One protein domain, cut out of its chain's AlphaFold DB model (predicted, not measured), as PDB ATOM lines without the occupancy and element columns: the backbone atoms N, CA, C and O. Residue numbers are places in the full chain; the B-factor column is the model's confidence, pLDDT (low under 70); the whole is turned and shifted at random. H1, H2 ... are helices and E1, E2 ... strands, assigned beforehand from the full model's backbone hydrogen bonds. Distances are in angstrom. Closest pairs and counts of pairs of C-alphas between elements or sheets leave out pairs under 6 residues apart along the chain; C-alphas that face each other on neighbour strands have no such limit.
ATOM      1  N   GLU A 178      38.759  -9.267 -26.745       90.19
ATOM      2  CA  GLU A 178      38.777  -8.503 -28.004       90.19
ATOM      3  C   GLU A 178      37.434  -8.502 -28.761       90.19
ATOM      4  O   GLU A 178      36.987  -7.437 -29.187       90.19
ATOM      5  N   GLU A 179      36.736  -9.641 -28.852       89.06
ATOM      6  CA  GLU A 179      35.420  -9.741 -29.516       89.06
ATOM      7  C   GLU A 179      34.359  -8.861 -28.830       89.06
ATOM      8  O   GLU A 179      33.642  -8.115 -29.493       89.06
ATOM      9  N   SER A 180      34.270  -8.884 -27.495       91.38
ATOM     10  CA  SER A 180      33.287  -8.060 -26.772       91.38
ATOM     11  C   SER A 180      33.648  -6.571 -26.786       91.38
ATOM     12  O   SER A 180      32.763  -5.724 -26.870       91.38
ATOM     13  N   LEU A 181      34.945  -6.243 -26.742       89.25
ATOM     14  CA  LEU A 181      35.446  -4.868 -26.736       89.25
ATOM     15  C   LEU A 181      35.266  -4.169 -28.087       89.25
ATOM     16  O   LEU A 181      35.088  -2.954 -28.120       89.25
ATOM     17  N   THR A 182      35.336  -4.923 -29.189       90.44
ATOM     18  CA  THR A 182      35.232  -4.384 -30.555       90.44
ATOM     19  C   THR A 182      33.818  -4.475 -31.125       90.44
ATOM     20  O   THR A 182      33.373  -3.532 -31.775       90.44
ATOM     21  N   ASN A 183      33.100  -5.571 -30.851       89.00
ATOM     22  CA  ASN A 183      31.797  -5.885 -31.449       89.00
ATOM     23  C   ASN A 183      30.630  -5.878 -30.438       89.00
ATOM     24  O   ASN A 183      29.511  -6.258 -30.788       89.00
ATOM     25  N   GLY A 184      30.870  -5.509 -29.175       86.12
ATOM     26  CA  GLY A 184      29.855  -5.479 -28.120       86.12
ATOM     27  C   GLY A 184      29.246  -4.099 -27.870       86.12
ATOM     28  O   GLY A 184      29.905  -3.065 -27.963       86.12
ATOM     29  N   ASN A 185      27.973  -4.096 -27.477       91.06
ATOM     30  CA  ASN A 185      27.307  -2.923 -26.927       91.06
ATOM     31  C   ASN A 185      27.818  -2.640 -25.508       91.06
ATOM     32  O   ASN A 185      28.049  -3.566 -24.725       91.06
ATOM     33  N   VAL A 186      27.968  -1.357 -25.175       94.06
ATOM     34  CA  VAL A 186      28.483  -0.903 -23.876       94.06
ATOM     35  C   VAL A 186      27.330  -0.485 -22.970       94.06
ATOM     36  O   VAL A 186      26.528   0.374 -23.331       94.06
ATOM     37  N   PHE A 187      27.289  -1.051 -21.770       92.88
ATOM     38  CA  PHE A 187      26.343  -0.704 -20.713       92.88
ATOM     39  C   PHE A 187      27.113  -0.348 -19.445       92.88
ATOM     40  O   PHE A 187      28.098  -1.005 -19.116       92.88
ATOM     41  N   GLN A 188      26.661   0.666 -18.714       93.25
ATOM     42  CA  GLN A 188      27.261   1.054 -17.440       93.25
ATOM     43  C   GLN A 188      26.238   0.887 -16.318       93.25
ATOM     44  O   GLN A 188      25.088   1.303 -16.451       93.25
ATOM     45  N   ILE A 189      26.665   0.261 -15.226       91.62
ATOM     46  CA  ILE A 189      25.886   0.064 -14.005       91.62
ATOM     47  C   ILE A 189      26.636   0.782 -12.889       91.62
ATOM     48  O   ILE A 189      27.817   0.516 -12.666       91.62
ATOM     49  N   ASP A 190      25.958   1.696 -12.207       92.19
ATOM     50  CA  ASP A 190      26.473   2.367 -11.016       92.19
ATOM     51  C   ASP A 190      25.993   1.616  -9.765       92.19
ATOM     52  O   ASP A 190      24.811   1.286  -9.658       92.19
ATOM     53  N   PHE A 191      26.908   1.318  -8.841       88.88
ATOM     54  CA  PHE A 191      26.593   0.701  -7.547       88.88
ATOM     55  C   PHE A 191      26.593   1.722  -6.399       88.88
ATOM     56  O   PHE A 191      26.351   1.350  -5.250       88.88
ATOM     57  N   GLY A 192      26.879   2.995  -6.682       83.94
ATOM     58  CA  GLY A 192      27.170   4.006  -5.674       83.94
ATOM     59  C   GLY A 192      28.591   3.878  -5.115       83.94
ATOM     60  O   GLY A 192      29.401   3.066  -5.563       83.94
ATOM     61  N   ASN A 193      28.919   4.730  -4.137       79.50
ATOM     62  CA  ASN A 193      30.235   4.788  -3.478       79.50
ATOM     63  C   ASN A 193      31.433   4.822  -4.453       79.50
ATOM     64  O   ASN A 193      32.492   4.265  -4.175       79.50
ATOM     65  N   SER A 194      31.258   5.492  -5.599       84.25
ATOM     66  CA  SER A 194      32.261   5.619  -6.666       84.25
ATOM     67  C   SER A 194      32.662   4.300  -7.352       84.25
ATOM     68  O   SER A 194      33.730   4.245  -7.968       84.25
ATOM     69  N   VAL A 195      31.814   3.265  -7.301       89.62
ATOM     70  CA  VAL A 195      32.039   1.987  -7.994       89.62
ATOM     71  C   VAL A 195      31.078   1.806  -9.161       89.62
ATOM     72  O   VAL A 195      29.860   1.810  -8.988       89.62
ATOM     73  N   THR A 196      31.624   1.555 -10.350       92.25
ATOM     74  CA  THR A 196      30.829   1.289 -11.558       92.25
ATOM     75  C   THR A 196      31.292   0.023 -12.279       92.25
ATOM     76  O   THR A 196      32.493  -0.255 -12.359       92.25
ATOM     77  N   ALA A 197      30.340  -0.745 -12.816       92.44
ATOM     78  CA  ALA A 197      30.602  -1.804 -13.786       92.44
ATOM     79  C   ALA A 197      30.384  -1.281 -15.207       92.44
ATOM     80  O   ALA A 197      29.277  -0.865 -15.546       92.44
ATOM     81  N   THR A 198      31.401  -1.396 -16.057       93.88
ATOM     82  CA  THR A 198      31.257  -1.234 -17.509       93.88
ATOM     83  C   THR A 198      31.200  -2.615 -18.144       93.88
ATOM     84  O   THR A 198      32.162  -3.381 -18.076       93.88
ATOM     85  N   VAL A 199      30.059  -2.943 -18.739       94.44
ATOM     86  CA  VAL A 199      29.747  -4.227 -19.369       94.44
ATOM     87  C   VAL A 199      29.809  -4.059 -20.882       94.44
ATOM     88  O   VAL A 199      29.053  -3.273 -21.448       94.44
ATOM     89  N   TYR A 200      30.670  -4.830 -21.531       93.62
ATOM     90  CA  TYR A 200      30.731  -4.976 -22.980       93.62
ATOM     91  C   TYR A 200      30.049  -6.295 -23.336       93.62
ATOM     92  O   TYR A 200      30.472  -7.347 -22.860       93.62
ATOM     93  N   ALA A 201      28.968  -6.257 -24.115       92.12
ATOM     94  CA  ALA A 201      28.181  -7.443 -24.447       92.12
ATOM     95  C   ALA A 201      27.886  -7.524 -25.950       92.12
ATOM     96  O   ALA A 201      27.245  -6.645 -26.522       92.12
ATOM     97  N   SER A 202      28.343  -8.611 -26.563       87.81
ATOM     98  CA  SER A 202      28.033  -9.041 -27.926       87.81
ATOM     99  C   SER A 202      27.298 -10.386 -27.866       87.81
ATOM    100  O   SER A 202      27.387 -11.091 -26.860       87.81
ATOM    101  N   ASP A 203      26.631 -10.789 -28.946       84.88
ATOM    102  CA  ASP A 203      25.843 -12.032 -29.003       84.88
ATOM    103  C   ASP A 203      26.679 -13.298 -28.719       84.88
ATOM    104  O   ASP A 203      26.142 -14.333 -28.330       84.88
ATOM    105  N   LYS A 204      28.007 -13.215 -28.893       84.25
ATOM    106  CA  LYS A 204      28.956 -14.316 -28.654       84.25
ATOM    107  C   LYS A 204      29.717 -14.242 -27.329       84.25
ATOM    108  O   LYS A 204      30.271 -15.249 -26.900       84.25
ATOM    109  N   SER A 205      29.851 -13.061 -26.721       89.25
ATOM    110  CA  SER A 205      30.732 -12.866 -25.558       89.25
ATOM    111  C   SER A 205      30.356 -11.632 -24.737       89.25
ATOM    112  O   SER A 205      29.904 -10.623 -25.276       89.25
ATOM    113  N   SER A 206      30.577 -11.692 -23.419       92.19
ATOM    114  CA  SER A 206      30.437 -10.526 -22.544       92.19
ATOM    115  C   SER A 206      31.622 -10.390 -21.601       92.19
ATOM    116  O   SER A 206      31.894 -11.328 -20.848       92.19
ATOM    117  N   SER A 207      32.251  -9.219 -21.578       94.56
ATOM    118  CA  SER A 207      33.388  -8.909 -20.712       94.56
ATOM    119  C   SER A 207      33.143  -7.623 -19.925       94.56
ATOM    120  O   SER A 207      32.458  -6.712 -20.384       94.56
ATOM    121  N   CYS A 208      33.666  -7.555 -18.703       93.12
ATOM    122  CA  CYS A 208      33.307  -6.520 -17.739       93.12
ATOM    123  C   CYS A 208      34.533  -5.886 -17.081       93.12
ATOM    124  O   CYS A 208      35.515  -6.560 -16.774       93.12
ATOM    125  N   PHE A 209      34.420  -4.594 -16.785       93.06
ATOM    126  CA  PHE A 209      35.344  -3.841 -15.947       93.06
ATOM    127  C   PHE A 209      34.606  -3.438 -14.678       93.06
ATOM    128  O   PHE A 209      33.570  -2.786 -14.769       93.06
ATOM    129  N   LEU A 210      35.137  -3.788 -13.510       91.50
ATOM    130  CA  LEU A 210      34.691  -3.224 -12.236       91.50
ATOM    131  C   LEU A 210      35.679  -2.129 -11.850       91.50
ATOM    132  O   LEU A 210      36.869  -2.394 -11.683       91.50
ATOM    133  N   THR A 211      35.211  -0.890 -11.752       90.56
ATOM    134  CA  THR A 211      36.064   0.272 -11.492       90.56
ATOM    135  C   THR A 211      35.649   0.948 -10.200       90.56
ATOM    136  O   THR A 211      34.525   1.424 -10.085       90.56
ATOM    137  N   ASN A 212      36.564   0.989  -9.236       89.50
ATOM    138  CA  ASN A 212      36.451   1.795  -8.034       89.50
ATOM    139  C   ASN A 212      37.280   3.072  -8.236       89.50
ATOM    140  O   ASN A 212      38.508   3.025  -8.349       89.50
ATOM    141  N   ALA A 213      36.596   4.212  -8.342       84.44
ATOM    142  CA  ALA A 213      37.231   5.521  -8.472       84.44
ATOM    143  C   ALA A 213      37.634   6.126  -7.114       84.44
ATOM    144  O   ALA A 213      38.340   7.135  -7.087       84.44
ATOM    145  N   ASN A 214      37.234   5.510  -5.996       80.62
ATOM    146  CA  ASN A 214      37.746   5.862  -4.682       80.62
ATOM    147  C   ASN A 214      39.202   5.374  -4.552       80.62
ATOM    148  O   ASN A 214      39.521   4.216  -4.820       80.62
ATOM    149  N   THR A 215      40.102   6.280  -4.174       75.19
ATOM    150  CA  THR A 215      41.542   6.020  -4.045       75.19
ATOM    151  C   THR A 215      41.963   5.572  -2.647       75.19
ATOM    152  O   THR A 215      43.130   5.227  -2.469       75.19
ATOM    153  N   THR A 216      41.060   5.598  -1.659       77.00
ATOM    154  CA  THR A 216      41.386   5.377  -0.239       77.00
ATOM    155  C   THR A 216      40.710   4.159   0.382       77.00
ATOM    156  O   THR A 216      41.233   3.638   1.365       77.00
ATOM    157  N   THR A 217      39.583   3.686  -0.161       81.31
ATOM    158  CA  THR A 217      38.844   2.544   0.401       81.31
ATOM    159  C   THR A 217      38.432   1.522  -0.650       81.31
ATOM    160  O   THR A 217      37.838   1.866  -1.677       81.31
ATOM    161  N   ASP A 218      38.656   0.255  -0.323       84.50
ATOM    162  CA  ASP A 218      38.130  -0.890  -1.056       84.50
ATOM    163  C   ASP A 218      36.602  -0.961  -0.925       84.50
ATOM    164  O   ASP A 218      36.026  -0.595   0.102       84.50
ATOM    165  N   ALA A 219      35.938  -1.460  -1.964       85.69
ATOM    166  CA  ALA A 219      34.490  -1.557  -2.022       85.69
ATOM    167  C   ALA A 219      34.043  -2.986  -2.335       85.69
ATOM    168  O   ALA A 219      34.639  -3.683  -3.155       85.69
ATOM    169  N   THR A 220      32.964  -3.425  -1.691       88.69
ATOM    170  CA  THR A 220      32.377  -4.750  -1.917       88.69
ATOM    171  C   THR A 220      31.065  -4.592  -2.674       88.69
ATOM    172  O   THR A 220      30.142  -3.964  -2.162       88.69
ATOM    173  N   VAL A 221      30.978  -5.146  -3.887       89.12
ATOM    174  CA  VAL A 221      29.796  -5.027  -4.758       89.12
ATOM    175  C   VAL A 221      29.285  -6.387  -5.220       89.12
ATOM    176  O   VAL A 221      30.060  -7.282  -5.560       89.12
ATOM    177  N   SER A 222      27.961  -6.528  -5.267       89.75
ATOM    178  CA  SER A 222      27.286  -7.722  -5.782       89.75
ATOM    179  C   SER A 222      26.923  -7.525  -7.253       89.75
ATOM    180  O   SER A 222      26.043  -6.732  -7.581       89.75
ATOM    181  N   PHE A 223      27.573  -8.265  -8.149       89.19
ATOM    182  CA  PHE A 223      27.354  -8.193  -9.593       89.19
ATOM    183  C   PHE A 223      27.113  -9.591 -10.179       89.19
ATOM    184  O   PHE A 223      27.856 -10.531  -9.907       89.19
ATOM    185  N   ARG A 224      26.041  -9.748 -10.973       86.12
ATOM    186  CA  ARG A 224      25.610 -11.039 -11.563       86.12
ATOM    187  C   ARG A 224      25.579 -12.210 -10.554       86.12
ATOM    188  O   ARG A 224      26.000 -13.319 -10.864       86.12
ATOM    189  N   GLY A 225      25.096 -11.953  -9.335       83.31
ATOM    190  CA  GLY A 225      24.971 -12.966  -8.274       83.31
ATOM    191  C   GLY A 225      26.281 -13.356  -7.574       83.31
ATOM    192  O   GLY A 225      26.273 -14.271  -6.758       83.31
ATOM    193  N   ARG A 226      27.398 -12.674  -7.865       87.69
ATOM    194  CA  ARG A 226      28.692 -12.856  -7.191       87.69
ATOM    195  C   ARG A 226      29.097 -11.584  -6.459       87.69
ATOM    196  O   ARG A 226      28.853 -10.483  -6.948       87.69
ATOM    197  N   THR A 227      29.744 -11.744  -5.313       88.88
ATOM    198  CA  THR A 227      30.311 -10.638  -4.535       88.88
ATOM    199  C   THR A 227      31.772 -10.442  -4.925       88.88
ATOM    200  O   THR A 227      32.556 -11.387  -4.848       88.88
ATOM    201  N   TYR A 228      32.146  -9.225  -5.313       87.00
ATOM    202  CA  TYR A 228      33.522  -8.855  -5.640       87.00
ATOM    203  C   TYR A 228      34.025  -7.816  -4.646       87.00
ATOM    204  O   TYR A 228      33.381  -6.785  -4.445       87.00
ATOM    205  N   VAL A 229      35.200  -8.069  -4.072       87.06
ATOM    206  CA  VAL A 229      35.988  -7.038  -3.394       87.06
ATOM    207  C   VAL A 229      36.806  -6.340  -4.471       87.06
ATOM    208  O   VAL A 229      37.755  -6.914  -5.005       87.06
ATOM    209  N   VAL A 230      36.390  -5.126  -4.819       82.56
ATOM    210  CA  VAL A 230      37.055  -4.243  -5.775       82.56
ATOM    211  C   VAL A 230      37.912  -3.283  -4.948       82.56
ATOM    212  O   VAL A 230      37.359  -2.375  -4.318       82.56
ATOM    213  N   PRO A 231      39.245  -3.465  -4.910       76.81
ATOM    214  CA  PRO A 231      40.123  -2.526  -4.231       76.81
ATOM    215  C   PRO A 231      40.013  -1.138  -4.858       76.81
ATOM    216  O   PRO A 231      39.363  -0.980  -5.895       76.81
ATOM    217  N   ALA A 232      40.688  -0.135  -4.300       67.00
ATOM    218  CA  ALA A 232      40.983   1.066  -5.084       67.00
ATOM    219  C   ALA A 232      41.487   0.670  -6.498       67.00
ATOM    220  O   ALA A 232      42.245  -0.293  -6.651       67.00
ATOM    221  N   TRP A 233      41.064   1.397  -7.539       72.94
ATOM    222  CA  TRP A 233      41.340   1.117  -8.962       72.94
ATOM    223  C   TRP A 233      40.450   0.034  -9.628       72.94
ATOM    224  O   TRP A 233      39.254  -0.064  -9.364       72.94
ATOM    225  N   SER A 234      40.966  -0.657 -10.656       80.44
ATOM    226  CA  SER A 234      40.157  -1.355 -11.674       80.44
ATOM    227  C   SER A 234      40.439  -2.855 -11.751       80.44
ATOM    228  O   SER A 234      41.599  -3.274 -11.780       80.44
ATOM    229  N   SER A 235      39.367  -3.638 -11.879       87.75
ATOM    230  CA  SER A 235      39.362  -5.099 -12.021       87.75
ATOM    231  C   SER A 235      38.732  -5.513 -13.356       87.75
ATOM    232  O   SER A 235      37.814  -4.855 -13.850       87.75
ATOM    233  N   LEU A 236      39.230  -6.599 -13.940       89.94
ATOM    234  CA  LEU A 236      38.951  -7.071 -15.297       89.94
ATOM    235  C   LEU A 236      38.384  -8.496 -15.261       89.94
ATOM    236  O   LEU A 236      38.995  -9.405 -14.692       89.94
ATOM    237  N   LEU A 237      37.202  -8.674 -15.857       92.81
ATOM    238  CA  LEU A 237      36.429  -9.916 -15.849       92.81
ATOM    239  C   LEU A 237      36.094 -10.332 -17.298       92.81
ATOM    240  O   LEU A 237      35.068  -9.887 -17.828       92.81
ATOM    241  N   PRO A 238      36.894 -11.192 -17.957       88.69
ATOM    242  CA  PRO A 238      36.713 -11.527 -19.375       88.69
ATOM    243  C   PRO A 238      35.371 -12.161 -19.734       88.69
ATOM    244  O   PRO A 238      34.903 -12.018 -20.856       88.69
ATOM    245  N   ASN A 239      34.735 -12.826 -18.774       89.38
ATOM    246  CA  ASN A 239      33.434 -13.479 -18.915       89.38
ATOM    247  C   ASN A 239      32.330 -12.832 -18.050       89.38
ATOM    248  O   ASN A 239      31.257 -13.414 -17.886       89.38
ATOM    249  N   CYS A 240      32.597 -11.667 -17.440       89.44
ATOM    250  CA  CYS A 240      31.730 -11.018 -16.446       89.44
ATOM    251  C   CYS A 240      31.368 -11.878 -15.207       89.44
ATOM    252  O   CYS A 240      30.361 -11.599 -14.555       89.44
ATOM    253  N   GLN A 241      32.150 -12.917 -14.879       87.69
ATOM    254  CA  GLN A 241      31.912 -13.822 -13.737       87.69
ATOM    255  C   GLN A 241      33.143 -14.063 -12.853       87.69
ATOM    256  O   GLN A 241      32.998 -14.267 -11.648       87.69
ATOM    257  N   ASN A 242      34.340 -14.078 -13.437       86.06
ATOM    258  CA  ASN A 242      35.590 -14.306 -12.720       86.06
ATOM    259  C   ASN A 242      36.500 -13.090 -12.897       86.06
ATOM    260  O   ASN A 242      36.683 -12.611 -14.014       86.06
ATOM    261  N   GLU A 243      37.070 -12.602 -11.798       85.69
ATOM    262  CA  GLU A 243      38.131 -11.597 -11.814       85.69
ATOM    263  C   GLU A 243      39.441 -12.280 -12.233       85.69
ATOM    264  O   GLU A 243      39.981 -13.084 -11.479       85.69
ATOM    265  N   GLU A 244      39.937 -11.991 -13.439       85.62
ATOM    266  CA  GLU A 244      41.198 -12.568 -13.940       85.62
ATOM    267  C   GLU A 244      42.384 -11.602 -13.855       85.62
ATOM    268  O   GLU A 244      43.531 -12.036 -13.886       85.62
ATOM    269  N   TYR A 245      42.134 -10.297 -13.746       83.88
ATOM    270  CA  TYR A 245      43.186  -9.306 -13.535       83.88
ATOM    271  C   TYR A 245      42.683  -8.146 -12.684       83.88
ATOM    272  O   TYR A 245      41.537  -7.709 -12.800       83.88
ATOM    273  N   ASN A 246      43.576  -7.589 -11.872       82.62
ATOM    274  CA  ASN A 246      43.315  -6.403 -11.077       82.62
ATOM    275  C   ASN A 246      44.539  -5.493 -11.102       82.62
ATOM    276  O   ASN A 246      45.664  -5.946 -10.907       82.62
ATOM    277  N   LYS A 247      44.330  -4.190 -11.299       78.94
ATOM    278  CA  LYS A 247      45.424  -3.216 -11.323       78.94
ATOM    279  C   LYS A 247      46.209  -3.181  -9.999       78.94
ATOM    280  O   LYS A 247      47.416  -2.960 -10.048       78.94
ATOM    281  N   ALA A 248      45.543  -3.434  -8.868       76.12
ATOM    282  CA  ALA A 248      46.115  -3.487  -7.521       76.12
ATOM    283  C   ALA A 248      46.860  -4.800  -7.211       76.12
ATOM    284  O   ALA A 248      47.872  -4.784  -6.512       76.12
ATOM    285  N   LYS A 249      46.357  -5.944  -7.700       79.00
ATOM    286  CA  LYS A 249      46.857  -7.284  -7.339       79.00
ATOM    287  C   LYS A 249      47.981  -7.692  -8.294       79.00
ATOM    288  O   LYS A 249      47.729  -8.194  -9.384       79.00
ATOM    289  N   VAL A 250      49.225  -7.433  -7.897       80.69
ATOM    290  CA  VAL A 250      50.422  -7.730  -8.699       80.69
ATOM    291  C   VAL A 250      50.882  -9.169  -8.444       80.69
ATOM    292  O   VAL A 250      51.533  -9.446  -7.441       80.69
ATOM    293  N   ASN A 251      50.585 -10.079  -9.375       76.50
ATOM    294  CA  ASN A 251      50.893 -11.515  -9.256       76.50
ATOM    295  C   ASN A 251      52.286 -11.914  -9.791       76.50
ATOM    296  O   ASN A 251      52.564 -13.095 -10.001       76.50
ATOM    297  N   VAL A 252      53.172 -10.946 -10.043       76.25
ATOM    298  CA  VAL A 252      54.493 -11.176 -10.653       76.25
ATOM    299  C   VAL A 252      55.634 -10.806  -9.707       76.25
ATOM    300  O   VAL A 252      55.573  -9.810  -8.989       76.25
ATOM    301  N   GLN A 253      56.705 -11.603  -9.728       75.62
ATOM    302  CA  GLN A 253      57.891 -11.382  -8.899       75.62
ATOM    303  C   GLN A 253      58.561 -10.041  -9.235       75.62
ATOM    304  O   GLN A 253      58.982  -9.817 -10.369       75.62
ATOM    305  N   THR A 254      58.711  -9.171  -8.237       74.69
ATOM    306  CA  THR A 254      59.460  -7.910  -8.348       74.69
ATOM    307  C   THR A 254      60.963  -8.179  -8.446       74.69
ATOM    308  O   THR A 254      61.522  -8.887  -7.610       74.69
ATOM    309  N   SER A 255      61.635  -7.581  -9.433       74.56
ATOM    310  CA  SER A 255      63.098  -7.618  -9.553       74.56
ATOM    311  C   SER A 255      63.722  -6.383  -8.906       74.56
ATOM    312  O   SER A 255      63.316  -5.263  -9.213       74.56
ATOM    313  N   VAL A 256      64.757  -6.569  -8.088       73.38
ATOM    314  CA  VAL A 256      65.580  -5.472  -7.558       73.38
ATOM    315  C   VAL A 256      66.892  -5.436  -8.335       73.38
ATOM    316  O   VAL A 256      67.643  -6.409  -8.336       73.38
ATOM    317  N   MET A 257      67.175  -4.325  -9.017       70.44
ATOM    318  CA  MET A 257      68.459  -4.136  -9.694       70.44
ATOM    319  C   MET A 257      69.536  -3.769  -8.674       70.44
ATOM    320  O   MET A 257      69.476  -2.704  -8.064       70.44
ATOM    321  N   VAL A 258      70.545  -4.627  -8.534       73.94
ATOM    322  CA  VAL A 258      71.730  -4.364  -7.713       73.94
ATOM    323  C   VAL A 258      72.925  -4.164  -8.640       73.94
ATOM    324  O   VAL A 258      73.196  -5.001  -9.499       73.94
ATOM    325  N   LYS A 259      73.650  -3.055  -8.468       74.44
ATOM    326  CA  LYS A 259      74.969  -2.863  -9.080       74.44
ATOM    327  C   LYS A 259      76.009  -3.444  -8.126       74.44
ATOM    328  O   LYS A 259      76.187  -2.915  -7.033       74.44
TER     329      LYS A 259
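Overview. This is residues 178 to 259 of the 375 residues of the protein "GHD domain-containing protein" of Arachis hypogaea (UniProt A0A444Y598). A four-stranded antiparallel sheet, E1 E2 E3 E6, forms a sandwich with the small hairpin E4 E5, partly face to face, while the short helix H1 packs over E2 near the turn between E2 and E3, and residues 250 to 259 stick out as a tail. The 82 printed residues hold one named helix and six named strands, in the order H1 E1 E2 E3 E4 E5 E6, mostly strand. The whole is loose, with a radius of gyration of the C-alphas of 14.7 A, and spans 53 by 29 by 18 A.

Along the chain. In the larger sheet, E1 is residues 185 to 190, E2 195 to 202, 23.1 A long, E3 205 to 212, 23.6 A long, and E6 233 to 237, ending at C-alpha 237 (36.429, -9.916, -15.849). E4 is residues 219 to 223 and E5 226 to 230. H1, residues 178 to 183, begins at C-alpha 178 (38.777, -8.503, -28.004).

Arrangement. E1 E2 E3 form a meander, each strand the antiparallel neighbour of the one before; N 187 and O 199 are 2.9 A apart, N 198 and O 209 2.9 A. E6, an edge strand, is antiparallel to E3, with N 210 and O 235 at 2.9 A. In the hairpin E4 and E5, N 221 and O 228 are 3.0 A apart. The two sheets' best planes are 24 degrees apart; the closest C-alphas of E3 and E5 are Asn 212 and Val 230, 6.5 A. H1 is on the larger sheet at a height of 7.0 A, across the strands at 72 degrees to E2 on the local plane; its O i to N i+4 pairs are within hydrogen-bond range.

Size, cuts and confidence. Without residues 250 to 259, which stand free, the body spans 36 by 23 by 21 A. The printed part has no cut and no long link between named elements; residue 232 is under pLDDT 70.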